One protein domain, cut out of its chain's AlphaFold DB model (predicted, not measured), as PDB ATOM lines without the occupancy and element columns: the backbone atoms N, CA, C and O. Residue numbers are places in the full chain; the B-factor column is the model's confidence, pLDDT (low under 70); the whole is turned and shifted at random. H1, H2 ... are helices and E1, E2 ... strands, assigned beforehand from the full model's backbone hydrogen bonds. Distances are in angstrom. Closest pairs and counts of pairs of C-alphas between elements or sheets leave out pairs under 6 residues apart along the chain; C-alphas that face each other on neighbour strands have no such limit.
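This is residues 70 to 98 and 113 to 153 of the 244 residues of an uncharacterized protein of archaeon (UniProt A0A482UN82). Two arms, residues 85 to 98 with most of long helix H1's second half and residues 113 to 125 with H2, stick out as an open V from a small body where the beginning of H1, short H3 and strand E1 gather. The 70 printed residues have three named helices, then one named strand, mostly helix. The whole is extended and flat, with a radius of gyration of the C-alphas of 17.6 A and spans of 54 by 34 by 15 A.

H1, residues 70 to 94, begins at C-alpha 70 (304.334, 233.681, 228.236) and is 36.3 A long. H2 is residues 113 to 121, 11.5 A; H3 is residues 140 to 144. E1, residues 150 to 152, ends at C-alpha 152 (301.135, 242.655, 223.999).

H1 touches no helix and is only just apart from H3, at 8.4 A. The closest C-alphas of H1 and E1, Leu 70 and Val 150, are 6.3 A apart. H2 and E1 are apart. E1 pairs with no named strand. Every O i to N i+4 pair is within hydrogen-bond range in H3, 20 of 21 in H1, 3 of 5 in H2.

Residues 99 to 112 are not printed; C-alphas 98 and 113 are 31.4 A apart. The link H2 to H3 is long. Residues 88 to 98, 113 to 130 and 134 to 135 have pLDDT under 70.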
ATOM      1  N   LEU A  70     304.206 234.866 229.100       93.12
ATOM      2  CA  LEU A  70     304.334 233.681 228.236       93.12
ATOM      3  C   LEU A  70     303.550 232.468 228.774       93.12
ATOM      4  O   LEU A  70     302.971 231.714 227.997       93.12
ATOM      5  N   THR A  71     303.441 232.320 230.098       93.12
ATOM      6  CA  THR A  71     302.585 231.293 230.720       93.12
ATOM      7  C   THR A  71     301.105 231.503 230.387       93.12
ATOM      8  O   THR A  71     300.394 230.550 230.089       93.12
ATOM      9  N   GLN A  72     300.627 232.749 230.443       92.69
ATOM     10  CA  GLN A  72     299.231 233.080 230.142       92.69
ATOM     11  C   GLN A  72     298.925 232.958 228.651       92.69
ATOM     12  O   GLN A  72     297.829 232.535 228.301       92.69
ATOM     13  N   VAL A  73     299.881 233.285 227.778       90.69
ATOM     14  CA  VAL A  73     299.751 233.097 226.327       90.69
ATOM     15  C   VAL A  73     299.482 231.629 225.999       90.69
ATOM     16  O   VAL A  73     298.554 231.325 225.256       90.69
ATOM     17  N   GLU A  74     300.234 230.707 226.593       88.31
ATOM     18  CA  GLU A  74     300.013 229.273 226.387       88.31
ATOM     19  C   GLU A  74     298.690 228.780 226.959       88.31
ATOM     20  O   GLU A  74     298.006 227.983 226.322       88.31
ATOM     21  N   GLN A  75     298.306 229.261 228.144       88.81
ATOM     22  CA  GLN A  75     297.002 228.944 228.730       88.81
ATOM     23  C   GLN A  75     295.862 229.432 227.831       88.81
ATOM     24  O   GLN A  75     294.914 228.687 227.593       88.81
ATOM     25  N   ALA A  76     295.973 230.649 227.292       85.31
ATOM     26  CA  ALA A  76     295.008 231.210 226.356       85.31
ATOM     27  C   ALA A  76     294.958 230.405 225.049       85.31
ATOM     28  O   ALA A  76     293.873 230.079 224.575       85.31
ATOM     29  N   ALA A  77     296.112 230.013 224.498       85.12
ATOM     30  CA  ALA A  77     296.185 229.175 223.303       85.12
ATOM     31  C   ALA A  77     295.564 227.785 223.529       85.12
ATOM     32  O   ALA A  77     294.797 227.303 222.695       85.12
ATOM     33  N   ALA A  78     295.839 227.154 224.675       86.69
ATOM     34  CA  ALA A  78     295.254 225.869 225.050       86.69
ATOM     35  C   ALA A  78     293.733 225.966 225.253       86.69
ATOM     36  O   ALA A  78     292.999 225.092 224.793       86.69
ATOM     37  N   ALA A  79     293.254 227.039 225.893       84.62
ATOM     38  CA  ALA A  79     291.828 227.303 226.060       84.62
ATOM     39  C   ALA A  79     291.128 227.490 224.705       84.62
ATOM     40  O   ALA A  79     290.109 226.854 224.459       84.62
ATOM     41  N   GLN A  80     291.717 228.266 223.789       81.50
ATOM     42  CA  GLN A  80     291.186 228.432 222.432       81.50
ATOM     43  C   GLN A  80     291.148 227.116 221.648       81.50
ATOM     44  O   GLN A  80     290.174 226.846 220.946       81.50
ATOM     45  N   ALA A  81     292.181 226.279 221.769       84.44
ATOM     46  CA  ALA A  81     292.194 224.964 221.135       84.44
ATOM     47  C   ALA A  81     291.086 224.055 221.698       84.44
ATOM     48  O   ALA A  81     290.402 223.375 220.934       84.44
ATOM     49  N   ALA A  82     290.870 224.078 223.017       86.06
ATOM     50  CA  ALA A  82     289.798 223.328 223.667       86.06
ATOM     51  C   ALA A  82     288.402 223.831 223.253       86.06
ATOM     52  O   ALA A  82     287.525 223.018 222.957       86.06
ATOM     53  N   GLU A  83     288.202 225.151 223.174       83.25
ATOM     54  CA  GLU A  83     286.958 225.759 222.693       83.25
ATOM     55  C   GLU A  83     286.681 225.421 221.228       83.25
ATOM     56  O   GLU A  83     285.550 225.075 220.898       83.25
ATOM     57  N   ALA A  84     287.692 225.449 220.354       81.44
ATOM     58  CA  ALA A  84     287.536 225.057 218.954       81.44
ATOM     59  C   ALA A  84     287.060 223.599 218.828       81.44
ATOM     60  O   ALA A  84     286.117 223.314 218.092       81.44
ATOM     61  N   MET A  85     287.639 222.689 219.619       80.56
ATOM     62  CA  MET A  85     287.207 221.287 219.663       80.56
ATOM     63  C   MET A  85     285.801 221.102 220.263       80.56
ATOM     64  O   MET A  85     285.092 220.164 219.894       80.56
ATOM     65  N   ALA A  86     285.384 221.963 221.197       84.31
ATOM     66  CA  ALA A  86     284.051 221.923 221.800       84.31
ATOM     67  C   ALA A  86     282.970 222.548 220.896       84.31
ATOM     68  O   ALA A  86     281.853 222.033 220.831       84.31
ATOM     69  N   GLY A  87     283.297 223.623 220.177       76.81
ATOM     70  CA  GLY A  87     282.408 224.303 219.235       76.81
ATOM     71  C   GLY A  87     282.003 223.412 218.064       76.81
ATOM     72  O   GLY A  87     280.824 223.375 217.713       76.81
ATOM     73  N   ASP A  88     282.934 222.606 217.544       67.50
ATOM     74  CA  ASP A  88     282.632 221.596 216.520       67.50
ATOM     75  C   ASP A  88     281.615 220.555 217.020       67.50
ATOM     76  O   ASP A  88     280.752 220.106 216.264       67.50
ATOM     77  N   ARG A  89     281.643 220.213 218.318       62.09
ATOM     78  CA  ARG A  89     280.642 219.317 218.921       62.09
ATOM     79  C   ARG A  89     279.274 219.975 219.053       62.09
ATOM     80  O   ARG A  89     278.269 219.314 218.808       62.09
ATOM     81  N   PHE A  90     279.224 221.254 219.424       58.97
ATOM     82  CA  PHE A  90     277.960 221.982 219.539       58.97
ATOM     83  C   PHE A  90     277.317 222.194 218.162       58.97
ATOM     84  O   PHE A  90     276.130 221.934 217.996       58.97
ATOM     85  N   ALA A  91     278.098 222.571 217.145       60.97
ATOM     86  CA  ALA A  91     277.607 222.694 215.774       60.97
ATOM     87  C   ALA A  91     277.058 221.358 215.236       60.97
ATOM     88  O   ALA A  91     275.973 221.334 214.656       60.97
ATOM     89  N   ALA A  92     277.746 220.240 215.496       62.25
ATOM     90  CA  ALA A  92     277.268 218.910 215.116       62.25
ATOM     91  C   ALA A  92     275.954 218.519 215.818       62.25
ATOM     92  O   ALA A  92     275.103 217.881 215.210       62.25
ATOM     93  N   GLN A  93     275.754 218.936 217.072       64.75
ATOM     94  CA  GLN A  93     274.550 218.609 217.840       64.75
ATOM     95  C   GLN A  93     273.296 219.373 217.375       64.75
ATOM     96  O   GLN A  93     272.184 218.890 217.572       64.75
ATOM     97  N   PHE A  94     273.456 220.542 216.745       59.50
ATOM     98  CA  PHE A  94     272.338 221.353 216.245       59.50
ATOM     99  C   PHE A  94     272.022 221.142 214.758       59.50
ATOM    100  O   PHE A  94     270.928 221.501 214.330       59.50
ATOM    101  N   MET A  95     272.919 220.539 213.970       65.56
ATOM    102  CA  MET A  95     272.643 220.241 212.553       65.56
ATOM    103  C   MET A  95     271.651 219.079 212.345       65.56
ATOM    104  O   MET A  95     271.097 218.969 211.255       65.56
ATOM    105  N   ASP A  96     271.366 218.276 213.378       62.81
ATOM    106  CA  ASP A  96     270.306 217.250 213.361       62.81
ATOM    107  C   ASP A  96     268.937 217.772 213.846       62.81
ATOM    108  O   ASP A  96     267.941 217.042 213.819       62.81
ATOM    109  N   ALA A  97     268.844 219.034 214.286       56.44
ATOM    110  CA  ALA A  97     267.567 219.628 214.665       56.44
ATOM    111  C   ALA A  97     266.806 220.078 213.400       56.44
ATOM    112  O   ALA A  97     267.316 220.914 212.648       56.44
ATOM    113  N   PRO A  98     265.592 219.556 213.134       69.75
ATOM    114  CA  PRO A  98     264.811 219.960 211.972       69.75
ATOM    115  C   PRO A  98     264.516 221.468 212.029       69.75
ATOM    116  O   PRO A  98     264.271 221.997 213.118       69.75
ATOM    117  N   LEU A 113     266.855 250.156 221.265       45.47
ATOM    118  CA  LEU A 113     267.854 249.536 222.156       45.47
ATOM    119  C   LEU A 113     268.934 248.751 221.383       45.47
ATOM    120  O   LEU A 113     270.038 248.521 221.892       45.47
ATOM    121  N   GLY A 114     268.644 248.374 220.135       41.12
ATOM    122  CA  GLY A 114     269.558 247.672 219.239       41.12
ATOM    123  C   GLY A 114     270.732 248.523 218.756       41.12
ATOM    124  O   GLY A 114     271.789 247.967 218.481       41.12
ATOM    125  N   ALA A 115     270.620 249.856 218.708       46.50
ATOM    126  CA  ALA A 115     271.688 250.729 218.197       46.50
ATOM    127  C   ALA A 115     272.901 250.850 219.144       46.50
ATOM    128  O   ALA A 115     274.030 251.011 218.689       46.50
ATOM    129  N   TRP A 116     272.687 250.730 220.458       39.19
ATOM    130  CA  TRP A 116     273.767 250.732 221.456       39.19
ATOM    131  C   TRP A 116     274.236 249.309 221.763       39.19
ATOM    132  O   TRP A 116     275.428 249.067 221.943       39.19
ATOM    133  N   SER A 117     273.313 248.344 221.717       40.12
ATOM    134  CA  SER A 117     273.644 246.924 221.840       40.12
ATOM    135  C   SER A 117     274.443 246.416 220.640       40.12
ATOM    136  O   SER A 117     275.277 245.548 220.818       40.12
ATOM    137  N   SER A 118     274.290 246.964 219.432       39.81
ATOM    138  CA  SER A 118     275.051 246.529 218.245       39.81
ATOM    139  C   SER A 118     276.519 246.974 218.228       39.81
ATOM    140  O   SER A 118     277.316 246.353 217.529       39.81
ATOM    141  N   LEU A 119     276.918 247.957 219.047       44.88
ATOM    142  CA  LEU A 119     278.336 248.276 219.283       44.88
ATOM    143  C   LEU A 119     279.015 247.304 220.267       44.88
ATOM    144  O   LEU A 119     280.234 247.169 220.217       44.88
ATOM    145  N   GLY A 120     278.250 246.610 221.122       39.06
ATOM    146  CA  GLY A 120     278.765 245.622 222.087       39.06
ATOM    147  C   GLY A 120     278.434 244.152 221.776       39.06
ATOM    148  O   GLY A 120     279.153 243.256 222.203       39.06
ATOM    149  N   ALA A 121     277.372 243.885 221.016       39.44
ATOM    150  CA  ALA A 121     276.886 242.548 220.654       39.44
ATOM    151  C   ALA A 121     277.387 242.087 219.278       39.44
ATOM    152  O   ALA A 121     277.271 240.908 218.935       39.44
ATOM    153  N   ALA A 122     278.000 242.979 218.494       41.94
ATOM    154  CA  ALA A 122     278.808 242.575 217.357       41.94
ATOM    155  C   ALA A 122     280.098 241.915 217.881       41.94
ATOM    156  O   ALA A 122     281.122 242.578 218.022       41.94
ATOM    157  N   ARG A 123     280.016 240.591 218.107       43.09
ATOM    158  CA  ARG A 123     281.081 239.603 218.412       43.09
ATOM    159  C   ARG A 123     281.128 239.091 219.859       43.09
ATOM    160  O   ARG A 123     282.169 239.108 220.501       43.09
ATOM    161  N   THR A 124     280.045 238.460 220.315       43.25
ATOM    162  CA  THR A 124     280.143 237.381 221.321       43.25
ATOM    163  C   THR A 124     280.700 236.078 220.740       43.25
ATOM    164  O   THR A 124     280.926 235.126 221.482       43.25
ATOM    165  N   SER A 125     281.016 236.017 219.437       48.31
ATOM    166  CA  SER A 125     282.028 235.067 218.985       48.31
ATOM    167  C   SER A 125     283.361 235.544 219.557       48.31
ATOM    168  O   SER A 125     283.998 236.433 218.986       48.31
ATOM    169  N   SER A 126     283.757 234.958 220.681       49.62
ATOM    170  CA  SER A 126     285.048 235.037 221.374       49.62
ATOM    171  C   SER A 126     286.234 234.606 220.497       49.62
ATOM    172  O   SER A 126     287.221 234.055 220.967       49.62
ATOM    173  N   ARG A 127     286.171 234.841 219.187       56.50
ATOM    174  CA  ARG A 127     287.255 234.551 218.275       56.50
ATOM    175  C   ARG A 127     288.216 235.716 218.348       56.50
ATOM    176  O   ARG A 127     288.052 236.736 217.677       56.50
ATOM    177  N   TRP A 128     289.205 235.543 219.210       61.88
ATOM    178  CA  TRP A 128     290.395 236.370 219.219       61.88
ATOM    179  C   TRP A 128     290.900 236.477 217.774       61.88
ATOM    180  O   TRP A 128     291.013 235.453 217.096       61.88
ATOM    181  N   PRO A 129     291.185 237.686 217.261       64.44
ATOM    182  CA  PRO A 129     291.762 237.827 215.926       64.44
ATOM    183  C   PRO A 129     293.192 237.265 215.855       64.44
ATOM    184  O   PRO A 129     293.775 237.197 214.776       64.44
ATOM    185  N   VAL A 130     293.757 236.867 216.999       66.62
ATOM    186  CA  VAL A 130     295.086 236.285 217.139       66.62
ATOM    187  C   VAL A 130     294.990 234.768 217.002       66.62
ATOM    188  O   VAL A 130     294.325 234.110 217.797       66.62
ATOM    189  N   MET A 131     295.681 234.215 216.005       73.94
ATOM    190  CA  MET A 131     295.922 232.777 215.897       73.94
ATOM    191  C   MET A 131     297.303 232.456 216.467       73.94
ATOM    192  O   MET A 131     298.312 233.001 216.018       73.94
ATOM    193  N   PHE A 132     297.355 231.563 217.455       75.06
ATOM    194  CA  PHE A 132     298.613 231.070 218.004       75.06
ATOM    195  C   PHE A 132     299.156 229.949 217.113       75.06
ATOM    196  O   PHE A 132     298.563 228.879 216.999       75.06
ATOM    197  N   HIS A 133     300.295 230.197 216.471       71.12
ATOM    198  CA  HIS A 133     301.001 229.209 215.659       71.12
ATOM    199  C   HIS A 133     302.249 228.743 216.408       71.12
ATOM    200  O   HIS A 133     303.318 229.317 216.223       71.12
ATOM    201  N   THR A 134     302.155 227.724 217.268       61.91
ATOM    202  CA  THR A 134     303.357 227.202 217.941       61.91
ATOM    203  C   THR A 134     303.339 225.682 218.065       61.91
ATOM    204  O   THR A 134     302.691 225.133 218.949       61.91
ATOM    205  N   ASN A 135     304.127 225.015 217.216       67.81
ATOM    206  CA  ASN A 135     304.599 223.644 217.460       67.81
ATOM    207  C   ASN A 135     306.077 223.614 217.894       67.81
ATOM    208  O   ASN A 135     306.596 222.559 218.246       67.81
ATOM    209  N   ALA A 136     306.777 224.753 217.833       81.25
ATOM    210  CA  ALA A 136     308.180 224.846 218.211       81.25
ATOM    211  C   ALA A 136     308.313 225.127 219.721       81.25
ATOM    212  O   ALA A 136     307.565 225.961 220.238       81.25
ATOM    213  N   PRO A 137     309.252 224.470 220.425       86.62
ATOM    214  CA  PRO A 137     309.528 224.773 221.825       86.62
ATOM    215  C   PRO A 137     310.069 226.200 221.975       86.62
ATOM    216  O   PRO A 137     310.775 226.701 221.094       86.62
ATOM    217  N   LEU A 138     309.769 226.846 223.107       88.69
ATOM    218  CA  LEU A 138     310.343 228.150 223.423       88.69
ATOM    219  C   LEU A 138     311.877 228.043 223.524       88.69
ATOM    220  O   LEU A 138     312.396 227.075 224.089       88.69
ATOM    221  N   PRO A 139     312.630 229.042 223.026       92.94
ATOM    222  CA  PRO A 139     314.060 229.141 223.286       92.94
ATOM    223  C   PRO A 139     314.358 229.116 224.791       92.94
ATOM    224  O   PRO A 139     313.655 229.759 225.572       92.94
ATOM    225  N   ALA A 140     315.436 228.436 225.197       95.56
ATOM    226  CA  ALA A 140     315.775 228.226 226.611       95.56
ATOM    227  C   ALA A 140     315.882 229.533 227.424       95.56
ATOM    228  O   ALA A 140     315.520 229.576 228.599       95.56
ATOM    229  N   GLU A 141     316.340 230.614 226.789       94.88
ATOM    230  CA  GLU A 141     316.427 231.934 227.416       94.88
ATOM    231  C   GLU A 141     315.042 232.496 227.774       94.88
ATOM    232  O   GLU A 141     314.832 232.916 228.914       94.88
ATOM    233  N   LEU A 142     314.071 232.419 226.856       92.75
ATOM    234  CA  LEU A 142     312.692 232.850 227.110       92.75
ATOM    235  C   LEU A 142     311.983 231.935 228.109       92.75
ATOM    236  O   LEU A 142     311.240 232.427 228.955       92.75
ATOM    237  N   GLU A 143     312.261 230.632 228.069       93.88
ATOM    238  CA  GLU A 143     311.704 229.679 229.032       93.88
ATOM    239  C   GLU A 143     312.129 230.032 230.467       93.88
ATOM    240  O   GLU A 143     311.304 230.083 231.380       93.88
ATOM    241  N   SER A 144     313.400 230.400 230.667       95.62
ATOM    242  CA  SER A 144     313.892 230.863 231.974       95.62
ATOM    243  C   SER A 144     313.251 232.182 232.441       95.62
ATOM    244  O   SER A 144     313.209 232.472 233.640       95.62
ATOM    245  N   GLN A 145     312.713 232.973 231.507       96.00
ATOM    246  CA  GLN A 145     312.122 234.292 231.748       96.00
ATOM    247  C   GLN A 145     310.596 234.314 231.600       96.00
ATOM    248  O   GLN A 145     309.999 235.388 231.634       96.00
ATOM    249  N   ARG A 146     309.931 233.155 231.534       94.56
ATOM    250  CA  ARG A 146     308.506 233.020 231.174       94.56
ATOM    251  C   ARG A 146     307.540 233.948 231.916       94.56
ATOM    252  O   ARG A 146     306.585 234.452 231.336       94.56
ATOM    253  N   ARG A 147     307.791 234.182 233.210       91.94
ATOM    254  CA  ARG A 147     306.968 235.059 234.072       91.94
ATOM    255  C   ARG A 147     307.302 236.547 233.948       91.94
ATOM    256  O   ARG A 147     306.499 237.373 234.360       91.94
ATOM    257  N   ARG A 148     308.506 236.878 233.479       93.81
ATOM    258  CA  ARG A 148     309.005 238.255 233.339       93.81
ATOM    259  C   ARG A 148     308.777 238.799 231.935       93.81
ATOM    260  O   ARG A 148     308.631 240.003 231.774       93.81
ATOM    261  N   THR A 149     308.757 237.920 230.940       95.25
ATOM    262  CA  THR A 149     308.433 238.277 229.567       95.25
ATOM    263  C   THR A 149     306.928 238.426 229.434       95.25
ATOM    264  O   THR A 149     306.177 237.480 229.680       95.25
ATOM    265  N   VAL A 150     306.508 239.619 229.036       95.00
ATOM    266  CA  VAL A 150     305.113 239.948 228.770       95.00
ATOM    267  C   VAL A 150     304.983 240.336 227.303       95.00
ATOM    268  O   VAL A 150     305.880 240.968 226.744       95.00
ATOM    269  N   VAL A 151     303.902 239.892 226.673       94.19
ATOM    270  CA  VAL A 151     303.622 240.076 225.253       94.19
ATOM    271  C   VAL A 151     302.297 240.810 225.115       94.19
ATOM    272  O   VAL A 151     301.264 240.337 225.592       94.19
ATOM    273  N   ASP A 152     302.337 241.951 224.436       93.75
ATOM    274  CA  ASP A 152     301.135 242.655 223.999       93.75
ATOM    275  C   ASP A 152     300.542 241.931 222.793       93.75
ATOM    276  O   ASP A 152     301.221 241.729 221.784       93.75
ATOM    277  N   LEU A 153     299.265 241.565 222.874       90.44
ATOM    278  CA  LEU A 153     298.567 240.918 221.759       90.44
ATOM    279  C   LEU A 153     298.260 241.890 220.616       90.44
ATOM    280  O   LEU A 153     298.230 241.493 219.452       90.44
TER     281      LEU A 153